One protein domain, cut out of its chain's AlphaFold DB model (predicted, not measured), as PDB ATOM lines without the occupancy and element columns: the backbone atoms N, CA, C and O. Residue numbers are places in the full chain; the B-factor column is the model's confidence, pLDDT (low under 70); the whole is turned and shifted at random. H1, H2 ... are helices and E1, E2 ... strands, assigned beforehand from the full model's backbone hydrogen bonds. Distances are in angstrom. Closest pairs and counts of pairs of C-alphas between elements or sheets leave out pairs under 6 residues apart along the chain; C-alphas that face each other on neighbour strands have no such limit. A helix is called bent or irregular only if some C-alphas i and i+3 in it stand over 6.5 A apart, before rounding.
ATOM      1  N   LYS A  39      21.915  19.341  30.238       89.38
ATOM      2  CA  LYS A  39      21.432  19.835  28.935       89.38
ATOM      3  C   LYS A  39      19.929  20.151  28.910       89.38
ATOM      4  O   LYS A  39      19.511  21.041  28.168       89.38
ATOM      5  N   TYR A  40      19.130  19.430  29.696       89.38
ATOM      6  CA  TYR A  40      17.674  19.516  29.674       89.38
ATOM      7  C   TYR A  40      17.078  20.330  30.825       89.38
ATOM      8  O   TYR A  40      15.909  20.687  30.749       89.38
ATOM      9  N   ARG A  41      17.855  20.676  31.859       92.50
ATOM     10  CA  ARG A  41      17.345  21.298  33.098       92.50
ATOM     11  C   ARG A  41      16.555  22.582  32.866       92.50
ATOM     12  O   ARG A  41      15.505  22.762  33.464       92.50
ATOM     13  N   LYS A  42      17.000  23.427  31.933       91.50
ATOM     14  CA  LYS A  42      16.316  24.677  31.547       91.50
ATOM     15  C   LYS A  42      14.885  24.490  31.019       91.50
ATOM     16  O   LYS A  42      14.096  25.431  31.050       91.50
ATOM     17  N   PHE A  43      14.553  23.295  30.523       93.31
ATOM     18  CA  PHE A  43      13.214  22.955  30.033       93.31
ATOM     19  C   PHE A  43      12.275  22.485  31.142       93.31
ATOM     20  O   PHE A  43      11.133  22.150  30.859       93.31
ATOM     21  N   TYR A  44      12.726  22.444  32.392       92.88
ATOM     22  CA  TYR A  44      11.902  22.016  33.511       92.88
ATOM     23  C   TYR A  44      11.949  23.061  34.609       92.88
ATOM     24  O   TYR A  44      12.942  23.764  34.774       92.88
ATOM     25  N   ARG A  45      10.868  23.179  35.367       93.06
ATOM     26  CA  ARG A  45      10.842  23.901  36.639       93.06
ATOM     27  C   ARG A  45       9.850  23.223  37.568       93.06
ATOM     28  O   ARG A  45       8.947  22.521  37.117       93.06
ATOM     29  N   ARG A  46      10.020  23.433  38.868       90.75
ATOM     30  CA  ARG A  46       9.052  22.948  39.851       90.75
ATOM     31  C   ARG A  46       7.766  23.764  39.750       90.75
ATOM     32  O   ARG A  46       7.812  24.950  39.419       90.75
ATOM     33  N   PHE A  47       6.646  23.102  40.012       88.75
ATOM     34  CA  PHE A  47       5.363  23.764  40.177       88.75
ATOM     35  C   PHE A  47       5.372  24.576  41.475       88.75
ATOM     36  O   PHE A  47       5.809  24.084  42.515       88.75
ATOM     37  N   GLY A  48       4.947  25.833  41.387       84.00
ATOM     38  CA  GLY A  48       4.971  26.810  42.474       84.00
ATOM     39  C   GLY A  48       3.752  26.776  43.404       84.00
ATOM     40  O   GLY A  48       3.725  27.545  44.360       84.00
ATOM     41  N   GLY A  49       2.760  25.913  43.150       85.19
ATOM     42  CA  GLY A  49       1.520  25.809  43.936       85.19
ATOM     43  C   GLY A  49       0.306  26.458  43.258       85.19
ATOM     44  O   GLY A  49       0.357  26.809  42.085       85.19
ATOM     45  N   GLU A  50      -0.799  26.629  43.992       79.12
ATOM     46  CA  GLU A  50      -2.116  27.041  43.450       79.12
ATOM     47  C   GLU A  50      -2.144  28.416  42.750       79.12
ATOM     48  O   GLU A  50      -3.049  28.685  41.963       79.12
ATOM     49  N   GLY A  51      -1.150  29.278  42.992       79.00
ATOM     50  CA  GLY A  51      -1.001  30.577  42.318       79.00
ATOM     51  C   GLY A  51      -0.076  30.568  41.096       79.00
ATOM     52  O   GLY A  51       0.136  31.617  40.484       79.00
ATOM     53  N   ASP A  52       0.514  29.424  40.749       83.25
ATOM     54  CA  ASP A  52       1.503  29.332  39.680       83.25
ATOM     55  C   ASP A  52       0.833  29.454  38.304       83.25
ATOM     56  O   ASP A  52       0.085  28.583  37.856       83.25
ATOM     57  N   SER A  53       1.093  30.577  37.637       83.62
ATOM     58  CA  SER A  53       0.543  30.873  36.317       83.62
ATOM     59  C   SER A  53       1.494  30.382  35.232       83.62
ATOM     60  O   SER A  53       2.644  30.814  35.147       83.62
ATOM     61  N   LEU A  54       1.001  29.492  34.373       87.88
ATOM     62  CA  LEU A  54       1.776  28.952  33.262       87.88
ATOM     63  C   LEU A  54       1.967  30.011  32.176       87.88
ATOM     64  O   LEU A  54       1.005  30.621  31.702       87.88
ATOM     65  N   ALA A  55       3.215  30.203  31.752       88.25
ATOM     66  CA  ALA A  55       3.499  31.015  30.579       88.25
ATOM     67  C   ALA A  55       3.041  30.297  29.288       88.25
ATOM     68  O   ALA A  55       2.908  29.074  29.269       88.25
ATOM     69  N   PRO A  56       2.862  31.008  28.159       88.88
ATOM     70  CA  PRO A  56       2.392  30.413  26.899       88.88
ATOM     71  C   PRO A  56       3.317  29.344  26.283       88.88
ATOM     72  O   PRO A  56       2.975  28.694  25.299       88.88
ATOM     73  N   ASN A  57       4.534  29.200  26.800       92.44
ATOM     74  CA  ASN A  57       5.501  28.172  26.423       92.44
ATOM     75  C   ASN A  57       5.672  27.096  27.505       92.44
ATOM     76  O   ASN A  57       6.632  26.326  27.446       92.44
ATOM     77  N   GLU A  58       4.789  27.066  28.497       92.75
ATOM     78  CA  GLU A  58       4.834  26.161  29.634       92.75
ATOM     79  C   GLU A  58       3.575  25.305  29.691       92.75
ATOM     80  O   GLU A  58       2.479  25.741  29.348       92.75
ATOM     81  N   VAL A  59       3.747  24.065  30.131       93.31
ATOM     82  CA  VAL A  59       2.647  23.141  30.373       93.31
ATOM     83  C   VAL A  59       2.967  22.274  31.581       93.31
ATOM     84  O   VAL A  59       4.108  21.855  31.779       93.31
ATOM     85  N   GLN A  60       1.964  22.001  32.405       93.00
ATOM     86  CA  GLN A  60       2.111  21.117  33.554       93.00
ATOM     87  C   GLN A  60       1.957  19.659  33.130       93.00
ATOM     88  O   GLN A  60       0.964  19.291  32.510       93.00
ATOM     89  N   CYS A  61       2.915  18.808  33.499       91.88
ATOM     90  CA  CYS A  61       2.759  17.367  33.350       91.88
ATOM     91  C   CYS A  61       1.741  16.846  34.383       91.88
ATOM     92  O   CYS A  61       1.994  16.989  35.582       91.88
ATOM     93  N   PRO A  62       0.642  16.187  33.970       92.00
ATOM     94  CA  PRO A  62      -0.362  15.676  34.907       92.00
ATOM     95  C   PRO A  62       0.127  14.462  35.713       92.00
ATOM     96  O   PRO A  62      -0.509  14.082  36.686       92.00
ATOM     97  N   VAL A  63       1.245  13.842  35.313       91.62
ATOM     98  CA  VAL A  63       1.773  12.623  35.944       91.62
ATOM     99  C   VAL A  63       2.705  12.954  37.108       91.62
ATOM    100  O   VAL A  63       2.511  12.468  38.215       91.62
ATOM    101  N   CYS A  64       3.728  13.779  36.872       91.00
ATOM    102  CA  CYS A  64       4.735  14.121  37.885       91.00
ATOM    103  C   CYS A  64       4.608  15.545  38.436       91.00
ATOM    104  O   CYS A  64       5.443  15.956  39.235       91.00
ATOM    105  N   MET A  65       3.605  16.313  37.994       90.50
ATOM    106  CA  MET A  65       3.351  17.697  38.423       90.50
ATOM    107  C   MET A  65       4.528  18.666  38.206       90.50
ATOM    108  O   MET A  65       4.580  19.739  38.799       90.50
ATOM    109  N   VAL A  66       5.471  18.320  37.327       92.31
ATOM    110  CA  VAL A  66       6.562  19.210  36.906       92.31
ATOM    111  C   VAL A  66       6.088  20.079  35.744       92.31
ATOM    112  O   VAL A  66       5.345  19.617  34.873       92.31
ATOM    113  N   ILE A  67       6.559  21.324  35.693       93.44
ATOM    114  CA  ILE A  67       6.307  22.211  34.560       93.44
ATOM    115  C   ILE A  67       7.342  21.952  33.473       93.44
ATOM    116  O   ILE A  67       8.549  22.089  33.695       93.44
ATOM    117  N   VAL A  68       6.857  21.595  32.288       93.62
ATOM    118  CA  VAL A  68       7.657  21.431  31.078       93.62
ATOM    119  C   VAL A  68       7.608  22.732  30.290       93.62
ATOM    120  O   VAL A  68       6.541  23.248  29.970       93.62
ATOM    121  N   ARG A  69       8.782  23.263  29.973       93.94
ATOM    122  CA  ARG A  69       8.982  24.521  29.262       93.94
ATOM    123  C   ARG A  69       9.483  24.224  27.859       93.94
ATOM    124  O   ARG A  69      10.295  23.325  27.646       93.94
ATOM    125  N   SER A  70       9.057  25.031  26.904       91.56
ATOM    126  CA  SER A  70       9.519  24.995  25.522       91.56
ATOM    127  C   SER A  70      10.242  26.294  25.176       91.56
ATOM    128  O   SER A  70       9.945  27.364  25.706       91.56
ATOM    129  N   SER A  71      11.206  26.222  24.259       90.25
ATOM    130  CA  SER A  71      11.855  27.418  23.697       90.25
ATOM    131  C   SER A  71      10.938  28.189  22.744       90.25
ATOM    132  O   SER A  71      11.279  29.281  22.297       90.25
ATOM    133  N   ARG A  72       9.786  27.612  22.401       90.75
ATOM    134  CA  ARG A  72       8.764  28.186  21.529       90.75
ATOM    135  C   ARG A  72       7.422  28.152  22.245       90.75
ATOM    136  O   ARG A  72       7.190  27.270  23.064       90.75
ATOM    137  N   ASN A  73       6.548  29.080  21.885       90.69
ATOM    138  CA  ASN A  73       5.147  29.054  22.295       90.69
ATOM    139  C   ASN A  73       4.514  27.676  21.997       90.69
ATOM    140  O   ASN A  73       4.754  27.120  20.915       90.69
ATOM    141  N   LEU A  74       3.778  27.131  22.970       90.00
ATOM    142  CA  LEU A  74       3.060  25.866  22.849       90.00
ATOM    143  C   LEU A  74       1.676  26.125  22.260       90.00
ATOM    144  O   LEU A  74       0.987  27.064  22.646       90.00
ATOM    145  N   ARG A  75       1.263  25.269  21.332       90.44
ATOM    146  CA  ARG A  75      -0.062  25.309  20.712       90.44
ATOM    147  C   ARG A  75      -0.806  24.012  20.961       90.44
ATOM    148  O   ARG A  75      -0.200  22.973  21.220       90.44
ATOM    149  N   GLN A  76      -2.127  24.072  20.847       90.62
ATOM    150  CA  GLN A  76      -2.953  22.872  20.840       90.62
ATOM    151  C   GLN A  76      -2.462  21.903  19.751       90.62
ATOM    152  O   GLN A  76      -2.181  22.311  18.628       90.62
ATOM    153  N   GLY A  77      -2.337  20.625  20.105       90.56
ATOM    154  CA  GLY A  77      -1.814  19.569  19.238       90.56
ATOM    155  C   GLY A  77      -0.296  19.376  19.308       90.56
ATOM    156  O   GLY A  77       0.195  18.343  18.846       90.56
ATOM    157  N   ASP A  78       0.460  20.296  19.920       91.56
ATOM    158  CA  ASP A  78       1.899  20.101  20.110       91.56
ATOM    159  C   ASP A  78       2.169  18.876  20.996       91.56
ATOM    160  O   ASP A  78       1.513  18.647  22.015       91.56
ATOM    161  N   ARG A  79       3.180  18.089  20.621       92.12
ATOM    162  CA  ARG A  79       3.629  16.926  21.394       92.12
ATOM    163  C   ARG A  79       4.793  17.320  22.292       92.12
ATOM    164  O   ARG A  79       5.791  17.871  21.827       92.12
ATOM    165  N   VAL A  80       4.676  17.001  23.573       92.12
ATOM    166  CA  VAL A  80       5.674  17.297  24.601       92.12
ATOM    167  C   VAL A  80       6.090  15.997  25.270       92.12
ATOM    168  O   VAL A  80       5.268  15.144  25.585       92.12
ATOM    169  N   TYR A  81       7.389  15.838  25.490       91.94
ATOM    170  CA  TYR A  81       7.925  14.696  26.211       91.94
ATOM    171  C   TYR A  81       8.364  15.127  27.604       91.94
ATOM    172  O   TYR A  81       9.204  16.017  27.740       91.94
ATOM    173  N   CYS A  82       7.807  14.493  28.633       91.25
ATOM    174  CA  CYS A  82       8.233  14.727  30.001       91.25
ATOM    175  C   CYS A  82       9.332  13.726  30.356       91.25
ATOM    176  O   CYS A  82       9.067  12.548  30.577       91.25
ATOM    177  N   MET A  83      10.576  14.197  30.409       92.75
ATOM    178  CA  MET A  83      11.728  13.351  30.714       92.75
ATOM    179  C   MET A  83      11.708  12.771  32.143       92.75
ATOM    180  O   MET A  83      12.048  11.601  32.271       92.75
ATOM    181  N   PRO A  84      11.272  13.498  33.198       90.69
ATOM    182  CA  PRO A  84      11.184  12.935  34.551       90.69
ATOM    183  C   PRO A  84      10.301  11.685  34.680       90.69
ATOM    184  O   PRO A  84      10.676  10.744  35.367       90.69
ATOM    185  N   CYS A  85       9.135  11.654  34.023       91.69
ATOM    186  CA  CYS A  85       8.183  10.536  34.115       91.69
ATOM    187  C   CYS A  85       8.076   9.706  32.829       91.69
ATOM    188  O   CYS A  85       7.176   8.879  32.700       91.69
ATOM    189  N   PHE A  86       8.947   9.966  31.850       92.50
ATOM    190  CA  PHE A  86       8.991   9.317  30.535       92.50
ATOM    191  C   PHE A  86       7.667   9.341  29.747       92.50
ATOM    192  O   PHE A  86       7.501   8.606  28.774       92.50
ATOM    193  N   SER A  87       6.723  10.198  30.138       90.88
ATOM    194  CA  SER A  87       5.386  10.242  29.549       90.88
ATOM    195  C   SER A  87       5.375  11.080  28.272       90.88
ATOM    196  O   SER A  87       5.942  12.178  28.221       90.88
ATOM    197  N   ARG A  88       4.695  10.572  27.239       93.69
ATOM    198  CA  ARG A  88       4.367  11.335  26.031       93.69
ATOM    199  C   ARG A  88       3.070  12.090  26.272       93.69
ATOM    200  O   ARG A  88       2.068  11.496  26.655       93.69
ATOM    201  N   LEU A  89       3.110  13.395  26.058       94.06
ATOM    202  CA  LEU A  89       2.003  14.298  26.314       94.06
ATOM    203  C   LEU A  89       1.603  15.006  25.020       94.06
ATOM    204  O   LEU A  89       2.456  15.341  24.196       94.06
ATOM    205  N   VAL A  90       0.314  15.274  24.866       94.31
ATOM    206  CA  VAL A  90      -0.215  16.197  23.863       94.31
ATOM    207  C   VAL A  90      -0.784  17.417  24.571       94.31
ATOM    208  O   VAL A  90      -1.481  17.292  25.580       94.31
ATOM    209  N   VAL A  91      -0.454  18.597  24.060       93.12
ATOM    210  CA  VAL A  91      -1.007  19.856  24.545       93.12
ATOM    211  C   VAL A  91      -2.429  19.985  24.015       93.12
ATOM    212  O   VAL A  91      -2.666  19.952  22.808       93.12
ATOM    213  N   VAL A  92      -3.384  20.131  24.920       91.94
ATOM    214  CA  VAL A  92      -4.797  20.339  24.622       91.94
ATOM    215  C   VAL A  92      -5.241  21.672  25.202       91.94
ATOM    216  O   VAL A  92      -4.712  22.130  26.211       91.94
ATOM    217  N   MET A  93      -6.220  22.298  24.560       86.88
ATOM    218  CA  MET A  93      -6.902  23.445  25.142       86.88
ATOM    219  C   MET A  93      -8.037  22.925  26.029       86.88
ATOM    220  O   MET A  93      -8.889  22.171  25.560       86.88
ATOM    221  N   ALA A  94      -8.034  23.298  27.304       85.00
ATOM    222  CA  ALA A  94      -9.075  22.979  28.271       85.00
ATOM    223  C   ALA A  94      -9.360  24.225  29.118       85.00
ATOM    224  O   ALA A  94      -8.436  24.827  29.653       85.00
ATOM    225  N   ASN A  95     -10.630  24.634  29.219       81.38
ATOM    226  CA  ASN A  95     -11.055  25.821  29.980       81.38
ATOM    227  C   ASN A  95     -10.235  27.093  29.653       81.38
ATOM    228  O   ASN A  95      -9.752  27.769  30.560       81.38
ATOM    229  N   ASP A  96     -10.007  27.366  28.363       80.00
ATOM    230  CA  ASP A  96      -9.169  28.473  27.861       80.00
ATOM    231  C   ASP A  96      -7.703  28.461  28.345       80.00
ATOM    232  O   ASP A  96      -6.988  29.462  28.261       80.00
ATOM    233  N   ARG A  97      -7.218  27.312  28.828       82.06
ATOM    234  CA  ARG A  97      -5.832  27.089  29.254       82.06
ATOM    235  C   ARG A  97      -5.203  25.928  28.492       82.06
ATOM    236  O   ARG A  97      -5.882  25.011  28.033       82.06
ATOM    237  N   LEU A  98      -3.882  25.984  28.332       85.44
ATOM    238  CA  LEU A  98      -3.111  24.886  27.754       85.44
ATOM    239  C   LEU A  98      -2.810  23.862  28.848       85.44
ATOM    240  O   LEU A  98      -2.100  24.151  29.810       85.44
ATOM    241  N   GLU A  99      -3.330  22.656  28.672       88.81
ATOM    242  CA  GLU A  99      -3.093  21.513  29.547       88.81
ATOM    243  C   GLU A  99      -2.369  20.408  28.776       88.81
ATOM    244  O   GLU A  99      -2.490  20.296  27.557       88.81
ATOM    245  N   ALA A 100      -1.616  19.561  29.473       91.94
ATOM    246  CA  ALA A 100      -1.049  18.360  28.872       91.94
ATOM    247  C   ALA A 100      -1.906  17.145  29.214       91.94
ATOM    248  O   ALA A 100      -2.249  16.925  30.374       91.94
ATOM    249  N   ARG A 101      -2.180  16.302  28.217       93.06
ATOM    250  CA  ARG A 101      -2.789  14.981  28.417       93.06
ATOM    251  C   ARG A 101      -1.833  13.874  27.989       93.06
ATOM    252  O   ARG A 101      -1.187  14.021  26.951       93.06
ATOM    253  N   PRO A 102      -1.720  12.781  28.761       91.88
ATOM    254  CA  PRO A 102      -0.923  11.636  28.355       91.88
ATOM    255  C   PRO A 102      -1.537  10.961  27.129       91.88
ATOM    256  O   PRO A 102      -2.757  10.850  27.009       91.88
ATOM    257  N   VAL A 103      -0.669  10.522  26.224       91.19
ATOM    258  CA  VAL A 103      -1.027   9.719  25.055       91.19
ATOM    259  C   VAL A 103      -0.414   8.338  25.249       91.19
ATOM    260  O   VAL A 103       0.803   8.238  25.446       91.19
TER     261      VAL A 103
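Overview. This is residues 39 to 103 of the 104 residues of an uncharacterized protein of Halieaceae bacterium (UniProt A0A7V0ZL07). What does the model look like? A short hairpin, E1 and E2, sits in the middle, and a strongly twisted sheet of three strands, E3, E4 and E5, bends over one side of it. Away from that sheet, residues 44 to 57 form a long loop, and the short helix H1 lies at one end. What is it built of? The printed part has 65 residues, with one named helix and five named strands in the order H1 E1 E2 E3 E4 E5; the sheet order is E3 - E4 - E5, antiparallel, and the class is mostly strand, though under half of the residues are in named elements. How large is it? It is compact, with a radius of gyration of the C-alphas of 10.7 A and spans of 30 by 27 by 22 A.

Arrangement. Where does H1 stand? The closest C-alphas of H1, residues 39 to 43, and E2, residues 67 to 69, are those of Phe 43 and Arg 69, 4.6 A apart. H1 is irregular, with C-alphas 39 and 42 at 7.5 A; 0 of 1 O i to N i+4 pairs and 1 of 2 O i to N i+3 pairs are within hydrogen-bond range. Residues 44 to 45 pair with residues 67 to 68 of E2, antiparallel. How do the first two strands pair? E1, residues 58 to 60, and E2 form an antiparallel hairpin, with N 59 and O 68 at 2.9 A. How is the three-stranded sheet made? E3, residues 79 to 82, E4, residues 87 to 94, and E5, residues 97 to 102, form a meander, each strand the antiparallel neighbour of the one before. N 80 and O 89 are 2.8 A apart between E3 and E4, and N 92 and O 99 are 2.8 A apart between E4 and E5. E4 bends by 51 degrees at residue 91. How near is the hairpin of E1 and E2 to this sheet? The closest C-alphas of E1 and E5 are those of Val 59 and Glu 99, 6.0 A apart, and those of E2 and E3 are Val 68 and Cys 82, 6.8 A apart. E2 is apart from E4 and E5.

Along the chain. Where does the first element begin? C-alpha 39 of H1 is at (21.432, 19.835, 28.935), and H1 is 8.9 A long from first to last C-alpha. How long are the longer strands? E4 measures 19.3 A, E5 16.2 A and E3 10.0 A from first to last C-alpha. Where does the last strand end? C-alpha 102 of E5 is at (-0.923, 11.636, 28.355).

Size, cuts and confidence. Which C-alphas are farthest apart? Those of Lys 39 and Asn 95 are, at 33.1 A. Is anything missing, and which link is long? The printed part has no cut, and the link from H1 to E1, 14 residues, is long. Where is confidence low? No printed residue is under 70, and the mean pLDDT of the printed part is 90.0.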